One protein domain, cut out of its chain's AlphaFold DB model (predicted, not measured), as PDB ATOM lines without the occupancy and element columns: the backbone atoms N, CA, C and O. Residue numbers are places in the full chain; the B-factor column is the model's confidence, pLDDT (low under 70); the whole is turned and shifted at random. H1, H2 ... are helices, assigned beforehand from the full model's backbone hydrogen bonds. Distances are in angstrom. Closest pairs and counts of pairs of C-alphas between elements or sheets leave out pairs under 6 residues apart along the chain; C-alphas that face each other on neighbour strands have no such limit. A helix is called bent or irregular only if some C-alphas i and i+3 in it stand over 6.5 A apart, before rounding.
ATOM      1  N   ASP A  35     126.275  35.851 114.120       84.31
ATOM      2  CA  ASP A  35     126.329  35.600 115.556       84.31
ATOM      3  C   ASP A  35     125.384  36.515 116.348       84.31
ATOM      4  O   ASP A  35     124.979  36.170 117.457       84.31
ATOM      5  N   ILE A  36     124.958  37.639 115.757       90.38
ATOM      6  CA  ILE A  36     123.976  38.534 116.376       90.38
ATOM      7  C   ILE A  36     122.573  37.919 116.235       90.38
ATOM      8  O   ILE A  36     122.146  37.633 115.101       90.38
ATOM      9  N   PRO A  37     121.820  37.747 117.343       94.00
ATOM     10  CA  PRO A  37     120.464  37.216 117.314       94.00
ATOM     11  C   PRO A  37     119.547  38.011 116.385       94.00
ATOM     12  O   PRO A  37     119.651  39.228 116.251       94.00
ATOM     13  N   ARG A  38     118.592  37.322 115.755       93.44
ATOM     14  CA  ARG A  38     117.688  37.936 114.771       93.44
ATOM     15  C   ARG A  38     116.943  39.159 115.319       93.44
ATOM     16  O   ARG A  38     116.859  40.158 114.619       93.44
ATOM     17  N   GLU A  39     116.422  39.072 116.540       95.25
ATOM     18  CA  GLU A  39     115.667  40.158 117.182       95.25
ATOM     19  C   GLU A  39     116.533  41.412 117.372       95.25
ATOM     20  O   GLU A  39     116.088  42.527 117.109       95.25
ATOM     21  N   GLU A  40     117.803  41.229 117.739       95.44
ATOM     22  CA  GLU A  40     118.764  42.326 117.857       95.44
ATOM     23  C   GLU A  40     119.093  42.938 116.493       95.44
ATOM     24  O   GLU A  40     119.157  44.158 116.364       95.44
ATOM     25  N   ARG A  41     119.243  42.113 115.446       94.44
ATOM     26  CA  ARG A  41     119.456  42.614 114.079       94.44
ATOM     27  C   ARG A  41     118.286  43.467 113.604       94.44
ATOM     28  O   ARG A  41     118.511  44.569 113.119       94.44
ATOM     29  N   GLU A  42     117.055  42.990 113.790       95.25
ATOM     30  CA  GLU A  42     115.840  43.730 113.423       95.25
ATOM     31  C   GLU A  42     115.742  45.057 114.198       95.25
ATOM     32  O   GLU A  42     115.405  46.096 113.625       95.25
ATOM     33  N   PHE A  43     116.109  45.057 115.484       95.81
ATOM     34  CA  PHE A  43     116.193  46.275 116.292       95.81
ATOM     35  C   PHE A  43     117.231  47.271 115.747       95.81
ATOM     36  O   PHE A  43     116.908  48.445 115.542       95.81
ATOM     37  N   LEU A  44     118.459  46.820 115.472       96.31
ATOM     38  CA  LEU A  44     119.547  47.661 114.960       96.31
ATOM     39  C   LEU A  44     119.265  48.182 113.541       96.31
ATOM     40  O   LEU A  44     119.545  49.344 113.247       96.31
ATOM     41  N   GLU A  45     118.664  47.368 112.673       94.81
ATOM     42  CA  GLU A  45     118.200  47.782 111.341       94.81
ATOM     43  C   GLU A  45     117.123  48.864 111.432       94.81
ATOM     44  O   GLU A  45     117.186  49.866 110.716       94.81
ATOM     45  N   GLY A  46     116.172  48.711 112.359       93.19
ATOM     46  CA  GLY A  46     115.153  49.721 112.627       93.19
ATOM     47  C   GLY A  46     115.749  51.054 113.083       93.19
ATOM     48  O   GLY A  46     115.285  52.117 112.664       93.19
ATOM     49  N   TRP A  47     116.804  51.017 113.898       95.75
ATOM     50  CA  TRP A  47     117.556  52.212 114.282       95.75
ATOM     51  C   TRP A  47     118.320  52.829 113.113       95.75
ATOM     52  O   TRP A  47     118.241  54.043 112.917       95.75
ATOM     53  N   ALA A  48     118.996  52.017 112.298       93.88
ATOM     54  CA  ALA A  48     119.712  52.502 111.124       93.88
ATOM     55  C   ALA A  48     118.781  53.213 110.129       93.88
ATOM     56  O   ALA A  48     119.111  54.296 109.647       93.88
ATOM     57  N   ALA A  49     117.585  52.662 109.896       90.25
ATOM     58  CA  ALA A  49     116.576  53.254 109.022       90.25
ATOM     59  C   ALA A  49     116.067  54.623 109.510       90.25
ATOM     60  O   ALA A  49     115.681  55.456 108.693       90.25
ATOM     61  N   ARG A  50     116.072  54.878 110.826       89.69
ATOM     62  CA  ARG A  50     115.691  56.182 111.403       89.69
ATOM     63  C   ARG A  50     116.840  57.184 111.378       89.69
ATOM     64  O   ARG A  50     116.628  58.357 111.095       89.69
ATOM     65  N   LEU A  51     118.049  56.721 111.684       91.50
ATOM     66  CA  LEU A  51     119.237  57.566 111.781       91.50
ATOM     67  C   LEU A  51     119.756  58.008 110.410       91.50
ATOM     68  O   LEU A  51     120.170  59.152 110.263       91.50
ATOM     69  N   ALA A  52     119.736  57.129 109.406       90.31
ATOM     70  CA  ALA A  52     120.318  57.426 108.098       90.31
ATOM     71  C   ALA A  52     119.697  58.666 107.417       90.31
ATOM     72  O   ALA A  52     120.464  59.550 107.031       90.31
ATOM     73  N   PRO A  53     118.359  58.821 107.328       84.81
ATOM     74  CA  PRO A  53     117.755  60.032 106.774       84.81
ATOM     75  C   PRO A  53     118.095  61.287 107.583       84.81
ATOM     76  O   PRO A  53     118.384  62.323 106.994       84.81
ATOM     77  N   ALA A  54     118.120  61.189 108.917       86.19
ATOM     78  CA  ALA A  54     118.414  62.316 109.804       86.19
ATOM     79  C   ALA A  54     119.854  62.850 109.668       86.19
ATOM     80  O   ALA A  54     120.119  63.996 110.014       86.19
ATOM     81  N   MET A  55     120.788  62.029 109.173       85.94
ATOM     82  CA  MET A  55     122.183  62.427 108.955       85.94
ATOM     83  C   MET A  55     122.456  63.006 107.562       85.94
ATOM     84  O   MET A  55     123.467  63.680 107.383       85.94
ATOM     85  N   VAL A  56     121.617  62.692 106.570       84.25
ATOM     86  CA  VAL A  56     121.907  62.972 105.150       84.25
ATOM     87  C   VAL A  56     120.955  64.003 104.559       84.25
ATOM     88  O   VAL A  56     121.364  64.789 103.708       84.25
ATOM     89  N   LEU A  57     119.689  64.004 104.980       79.50
ATOM     90  CA  LEU A  57     118.690  64.917 104.440       79.50
ATOM     91  C   LEU A  57     118.728  66.257 105.189       79.50
ATOM     92  O   LEU A  57     118.848  66.270 106.413       79.50
ATOM     93  N   PRO A  58     118.621  67.392 104.482       73.69
ATOM     94  CA  PRO A  58     118.569  68.702 105.115       73.69
ATOM     95  C   PRO A  58     117.164  69.032 105.646       73.69
ATOM     96  O   PRO A  58     116.151  68.682 105.038       73.69
ATOM     97  N   GLY A  59     117.111  69.789 106.746       69.38
ATOM     98  CA  GLY A  59     115.902  70.473 107.220       69.38
ATOM     99  C   GLY A  59     114.709  69.546 107.472       69.38
ATOM    100  O   GLY A  59     114.840  68.516 108.123       69.38
ATOM    101  N   GLU A  60     113.535  69.917 106.958       63.38
ATOM    102  CA  GLU A  60     112.269  69.198 107.188       63.38
ATOM    103  C   GLU A  60     112.168  67.845 106.462       63.38
ATOM    104  O   GLU A  60     111.264  67.057 106.738       63.38
ATOM    105  N   LEU A  61     113.095  67.560 105.539       62.88
ATOM    106  CA  LEU A  61     113.201  66.255 104.880       62.88
ATOM    107  C   LEU A  61     113.910  65.230 105.770       62.88
ATOM    108  O   LEU A  61     113.728  64.024 105.586       62.88
ATOM    109  N   ALA A  62     114.707  65.697 106.737       68.12
ATOM    110  CA  ALA A  62     115.250  64.843 107.775       68.12
ATOM    111  C   ALA A  62     114.095  64.308 108.622       68.12
ATOM    112  O   ALA A  62     113.304  65.070 109.180       68.12
ATOM    113  N   ALA A  63     114.013  62.984 108.765       71.38
ATOM    114  CA  ALA A  63     113.208  62.417 109.837       71.38
ATOM    115  C   ALA A  63     113.652  63.063 111.158       71.38
ATOM    116  O   ALA A  63     114.858  63.218 111.378       71.38
ATOM    117  N   SER A  64     112.694  63.440 112.016       74.44
ATOM    118  CA  SER A  64     113.016  64.017 113.322       74.44
ATOM    119  C   SER A  64     114.085  63.163 114.000       74.44
ATOM    120  O   SER A  64     113.905  61.940 114.083       74.44
ATOM    121  N   PRO A  65     115.192  63.773 114.457       73.19
ATOM    122  CA  PRO A  65     116.258  63.015 115.077       73.19
ATOM    123  C   PRO A  65     115.679  62.247 116.268       73.19
ATOM    124  O   PRO A  65     114.803  62.770 116.970       73.19
ATOM    125  N   PRO A  66     116.123  61.001 116.495       83.62
ATOM    126  CA  PRO A  66     115.676  60.254 117.653       83.62
ATOM    127  C   PRO A  66     115.984  61.023 118.935       83.62
ATOM    128  O   PRO A  66     116.967  61.763 119.023       83.62
ATOM    129  N   ASP A  67     115.125  60.846 119.932       90.31
ATOM    130  CA  ASP A  67     115.280  61.522 121.206       90.31
ATOM    131  C   ASP A  67     116.567  61.085 121.923       90.31
ATOM    132  O   ASP A  67     117.093  59.980 121.753       90.31
ATOM    133  N   THR A  68     117.092  61.971 122.769       91.88
ATOM    134  CA  THR A  68     118.345  61.721 123.492       91.88
ATOM    135  C   THR A  68     118.254  60.484 124.393       91.88
ATOM    136  O   THR A  68     119.262  59.817 124.626       91.88
ATOM    137  N   ALA A  69     117.061  60.169 124.907       94.12
ATOM    138  CA  ALA A  69     116.833  58.982 125.724       94.12
ATOM    139  C   ALA A  69     116.935  57.694 124.893       94.12
ATOM    140  O   ALA A  69     117.634  56.769 125.303       94.12
ATOM    141  N   GLY A  70     116.316  57.649 123.709       93.31
ATOM    142  CA  GLY A  70     116.415  56.512 122.801       93.31
ATOM    143  C   GLY A  70     117.834  56.303 122.273       93.31
ATOM    144  O   GLY A  70     118.312  55.171 122.260       93.31
ATOM    145  N   LEU A  71     118.539  57.384 121.919       94.69
ATOM    146  CA  LEU A  71     119.953  57.315 121.525       94.69
ATOM    147  C   LEU A  71     120.835  56.749 122.639       94.69
ATOM    148  O   LEU A  71     121.662  55.878 122.383       94.69
ATOM    149  N   ARG A  72     120.634  57.201 123.882       96.69
ATOM    150  CA  ARG A  72     121.354  56.665 125.042       96.69
ATOM    151  C   ARG A  72     121.082  55.174 125.229       96.69
ATOM    152  O   ARG A  72     122.031  54.419 125.392       96.69
ATOM    153  N   GLY A  73     119.820  54.750 125.151       96.69
ATOM    154  CA  GLY A  73     119.460  53.336 125.268       96.69
ATOM    155  C   GLY A  73     120.068  52.471 124.160       96.69
ATOM    156  O   GLY A  73     120.510  51.360 124.424       96.69
ATOM    157  N   LEU A  74     120.154  52.988 122.929       96.88
ATOM    158  CA  LEU A  74     120.853  52.312 121.834       96.88
ATOM    159  C   LEU A  74     122.352  52.154 122.121       96.88
ATOM    160  O   LEU A  74     122.907  51.090 121.854       96.88
ATOM    161  N   MET A  75     123.003  53.195 122.649       96.88
ATOM    162  CA  MET A  75     124.421  53.136 123.019       96.88
ATOM    163  C   MET A  75     124.659  52.125 124.141       96.88
ATOM    164  O   MET A  75     125.502  51.252 123.986       96.88
ATOM    165  N   GLU A  76     123.864  52.178 125.212       97.50
ATOM    166  CA  GLU A  76     123.944  51.218 126.321       97.50
ATOM    167  C   GLU A  76     123.749  49.774 125.826       97.50
ATOM    168  O   GLU A  76     124.524  48.891 126.181       97.50
ATOM    169  N   PHE A  77     122.786  49.546 124.927       97.12
ATOM    170  CA  PHE A  77     122.577  48.244 124.289       97.12
ATOM    171  C   PHE A  77     123.791  47.782 123.465       97.12
ATOM    172  O   PHE A  77     124.132  46.600 123.465       97.12
ATOM    173  N   CYS A  78     124.460  48.688 122.751       96.56
ATOM    174  CA  CYS A  78     125.646  48.349 121.966       96.56
ATOM    175  C   CYS A  78     126.922  48.217 122.820       96.56
ATOM    176  O   CYS A  78     127.840  47.509 122.420       96.56
ATOM    177  N   ASP A  79     126.998  48.861 123.986       96.81
ATOM    178  CA  ASP A  79     128.159  48.788 124.888       96.81
ATOM    179  C   ASP A  79     128.324  47.402 125.533       96.81
ATOM    180  O   ASP A  79     129.434  47.017 125.903       96.81
ATOM    181  N   GLU A  80     127.240  46.634 125.644       96.62
ATOM    182  CA  GLU A  80     127.275  45.249 126.125       96.62
ATOM    183  C   GLU A  80     127.999  44.294 125.163       96.62
ATOM    184  O   GLU A  80     128.594  43.313 125.612       96.62
ATOM    185  N   ASP A  81     127.957  44.572 123.855       94.44
ATOM    186  CA  ASP A  81     128.617  43.776 122.819       94.44
ATOM    187  C   ASP A  81     129.077  44.668 121.644       94.44
ATOM    188  O   ASP A  81     128.248  45.138 120.853       94.44
ATOM    189  N   PRO A  82     130.399  44.874 121.462       91.69
ATOM    190  CA  PRO A  82     130.930  45.754 120.424       91.69
ATOM    191  C   PRO A  82     130.580  45.322 118.991       91.69
ATOM    192  O   PRO A  82     130.594  46.161 118.081       91.69
ATOM    193  N   ASP A  83     130.224  44.055 118.754       92.88
ATOM    194  CA  ASP A  83     129.810  43.604 117.426       92.88
ATOM    195  C   ASP A  83     128.479  44.228 116.988       92.88
ATOM    196  O   ASP A  83     128.268  44.436 115.782       92.88
ATOM    197  N   ARG A  84     127.634  44.643 117.945       94.81
ATOM    198  CA  ARG A  84     126.392  45.395 117.698       94.81
ATOM    199  C   ARG A  84     126.673  46.765 117.090       94.81
ATOM    200  O   ARG A  84     126.041  47.119 116.095       94.81
ATOM    201  N   TYR A  85     127.669  47.502 117.597       95.19
ATOM    202  CA  TYR A  85     128.092  48.773 116.989       95.19
ATOM    203  C   TYR A  85     128.529  48.568 115.551       95.19
ATOM    204  O   TYR A  85     128.099  49.266 114.633       95.19
ATOM    205  N   LEU A  86     129.395  47.584 115.349       93.06
ATOM    206  CA  LEU A  86     129.926  47.283 114.040       93.06
ATOM    207  C   LEU A  86     128.787  46.869 113.067       93.06
ATOM    208  O   LEU A  86     128.844  47.222 111.885       93.06
ATOM    209  N   TYR A  87     127.751  46.155 113.537       93.75
ATOM    210  CA  TYR A  87     126.564  45.798 112.744       93.75
ATOM    211  C   TYR A  87     125.765  47.046 112.384       93.75
ATOM    212  O   TYR A  87     125.517  47.291 111.204       93.75
ATOM    213  N   LEU A  88     125.457  47.874 113.388       95.00
ATOM    214  CA  LEU A  88     124.742  49.136 113.232       95.00
ATOM    215  C   LEU A  88     125.429  50.049 112.212       95.00
ATOM    216  O   LEU A  88     124.765  50.547 111.310       95.00
ATOM    217  N   TYR A  89     126.753  50.220 112.281       93.81
ATOM    218  CA  TYR A  89     127.500  51.009 111.295       93.81
ATOM    219  C   TYR A  89     127.401  50.435 109.879       93.81
ATOM    220  O   TYR A  89     127.301  51.192 108.912       93.81
ATOM    221  N   GLY A  90     127.404  49.107 109.742       93.00
ATOM    222  CA  GLY A  90     127.172  48.445 108.460       93.00
ATOM    223  C   GLY A  90     125.789  48.769 107.895       93.00
ATOM    224  O   GLY A  90     125.689  49.183 106.742       93.00
ATOM    225  N   CYS A  91     124.747  48.645 108.718       92.38
ATOM    226  CA  CYS A  91     123.380  49.008 108.347       92.38
ATOM    227  C   CYS A  91     123.264  50.493 107.996       92.38
ATOM    228  O   CYS A  91     122.707  50.815 106.957       92.38
ATOM    229  N   LEU A  92     123.847  51.392 108.796       93.19
ATOM    230  CA  LEU A  92     123.843  52.832 108.530       93.19
ATOM    231  C   LEU A  92     124.483  53.160 107.187       93.19
ATOM    232  O   LEU A  92     123.898  53.891 106.397       93.19
ATOM    233  N   ARG A  93     125.661  52.599 106.900       92.94
ATOM    234  CA  ARG A  93     126.335  52.795 105.613       92.94
ATOM    235  C   ARG A  93     125.457  52.330 104.453       92.94
ATOM    236  O   ARG A  93     125.328  53.052 103.467       92.94
ATOM    237  N   ASP A  94     124.871  51.141 104.569       90.75
ATOM    238  CA  ASP A  94     124.027  50.565 103.521       90.75
ATOM    239  C   ASP A  94     122.731  51.398 103.344       90.75
ATOM    240  O   ASP A  94     122.335  51.685 102.215       90.75
ATOM    241  N   SER A  95     122.121  51.879 104.434       89.69
ATOM    242  CA  SER A  95     120.943  52.759 104.408       89.69
ATOM    243  C   SER A  95     121.248  54.132 103.809       89.69
ATOM    244  O   SER A  95     120.508  54.580 102.939       89.69
ATOM    245  N   ILE A  96     122.345  54.780 104.208       88.12
ATOM    246  CA  ILE A  96     122.785  56.066 103.642       88.12
ATOM    247  C   ILE A  96     123.047  55.918 102.142       88.12
ATOM    248  O   ILE A  96     122.587  56.739 101.356       88.12
ATOM    249  N   GLY A  97     123.722  54.840 101.731       87.56
ATOM    250  CA  GLY A  97     123.988  54.557 100.319       87.56
ATOM    251  C   GLY A  97     122.738  54.273  99.478       87.56
ATOM    252  O   GLY A  97     122.819  54.312  98.253       87.56
ATOM    253  N   SER A  98     121.595  53.991 100.112       85.81
ATOM    254  CA  SER A  98     120.303  53.809  99.439       85.81
ATOM    255  C   SER A  98     119.508  55.107  99.268       85.81
ATOM    256  O   SER A  98     118.564  55.141  98.478       85.81
ATOM    257  N   VAL A  99     119.882  56.173  99.986       79.50
ATOM    258  CA  VAL A  99     119.258  57.490  99.835       79.50
ATOM    259  C   VAL A  99     119.717  58.069  98.493       79.50
ATOM    260  O   VAL A  99     120.928  58.169  98.264       79.50
ATOM    261  N   PRO A 100     118.796  58.425  97.579       75.88
ATOM    262  CA  PRO A 100     119.186  59.032  96.316       75.88
ATOM    263  C   PRO A 100     119.910  60.360  96.580       75.88
ATOM    264  O   PRO A 100     119.555  61.072  97.526       75.88
ATOM    265  N   PRO A 101     120.925  60.710  95.771       71.56
ATOM    266  CA  PRO A 101     121.559  62.016  95.885       71.56
ATOM    267  C   PRO A 101     120.507  63.121  95.687       71.56
ATOM    268  O   PRO A 101     119.583  62.929  94.892       71.56
ATOM    269  N   PRO A 102     120.628  64.262  96.391       66.81
ATOM    270  CA  PRO A 102     119.719  65.382  96.189       66.81
ATOM    271  C   PRO A 102     119.817  65.886  94.748       66.81
ATOM    272  O   PRO A 102     120.898  65.863  94.148       66.81
TER     273      PRO A 102
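AT A GLANCE: This is residues 35 to 102 of the 127 residues of an uncharacterized protein of Candidatus Fermentibacter daniensis (UniProt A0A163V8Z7). Two long helices, H1 and H3, pack on each other and cross at 49 degrees, running the same way; the shorter H2 meets the first residues of H3 through two residues and makes a corner with it. Between H1 and H2, residues 57 to 67 run out past the end of H1 and fold back, so to speak, to reach H2, which comes near H1 without packing on it. The printed part has 68 residues with three named helices, H1, H2 and H3 in that order along the chain, and no named strand; the class is all helix. The whole is compact, with a radius of gyration of the C-alphas of 12.4 A, and spans 36 by 24 by 16 A.

HOW THE PARTS SIT: H1, residues 38 to 56, is the longest helix and touches H3, residues 82 to 98, with 22 pairs of C-alphas within 8 A. The closest C-alphas of the two are those of Ala 48 and Leu 92, 4.9 A apart, and the centres are 8.0 A apart. Their lines stand at a steep tilt of 49 degrees, and they run the same way. H2, residues 68 to 79, and H3 touch only at the corner by their link, and only just, with 3 pairs of C-alphas within 8 A. The closest are those of Cys 78 and Arg 84, 5.2 A apart. H2 touches H3 with residues 78 to 79 alone, and H3 touches H2 with residues 84 to 85 alone. H2 and H3 run opposite ways at a steep tilt of 56 degrees, with their centres 15.2 A apart. H1 and H2 are near each other, with 9 pairs of C-alphas within 10 A, but their closest C-alphas are 8.2 A apart. In H2 and H3 every O i to N i+4 pair is within hydrogen-bond range; in H1 13 of 15 are.

IN THESE COORDINATES: H1 runs from Arg 38, C-alpha at (117.688, 37.936, 114.771), to Val 56, 27.2 A from first to last C-alpha. It is neither bent nor irregular, but only just: C-alphas 50 and 53 are 6.4 A apart. H2 runs from Thr 68, C-alpha at (118.345, 61.721, 123.492), to Asp 79, 16.3 A. H3 runs from Pro 82 to Ser 98, C-alpha at (120.303, 53.809, 99.439), 24.9 A.

THE WHOLE: The two C-alphas farthest apart are those of Asp 35 and Glu 60, 37.4 A. The printed part has no cut. The link from H1 to H2, 11 residues, is long; that from H2 to H3, 2 residues, is tight. The mean pLDDT of the printed part is 88.6, and residues 59 to 62 and residue 102 are under 70.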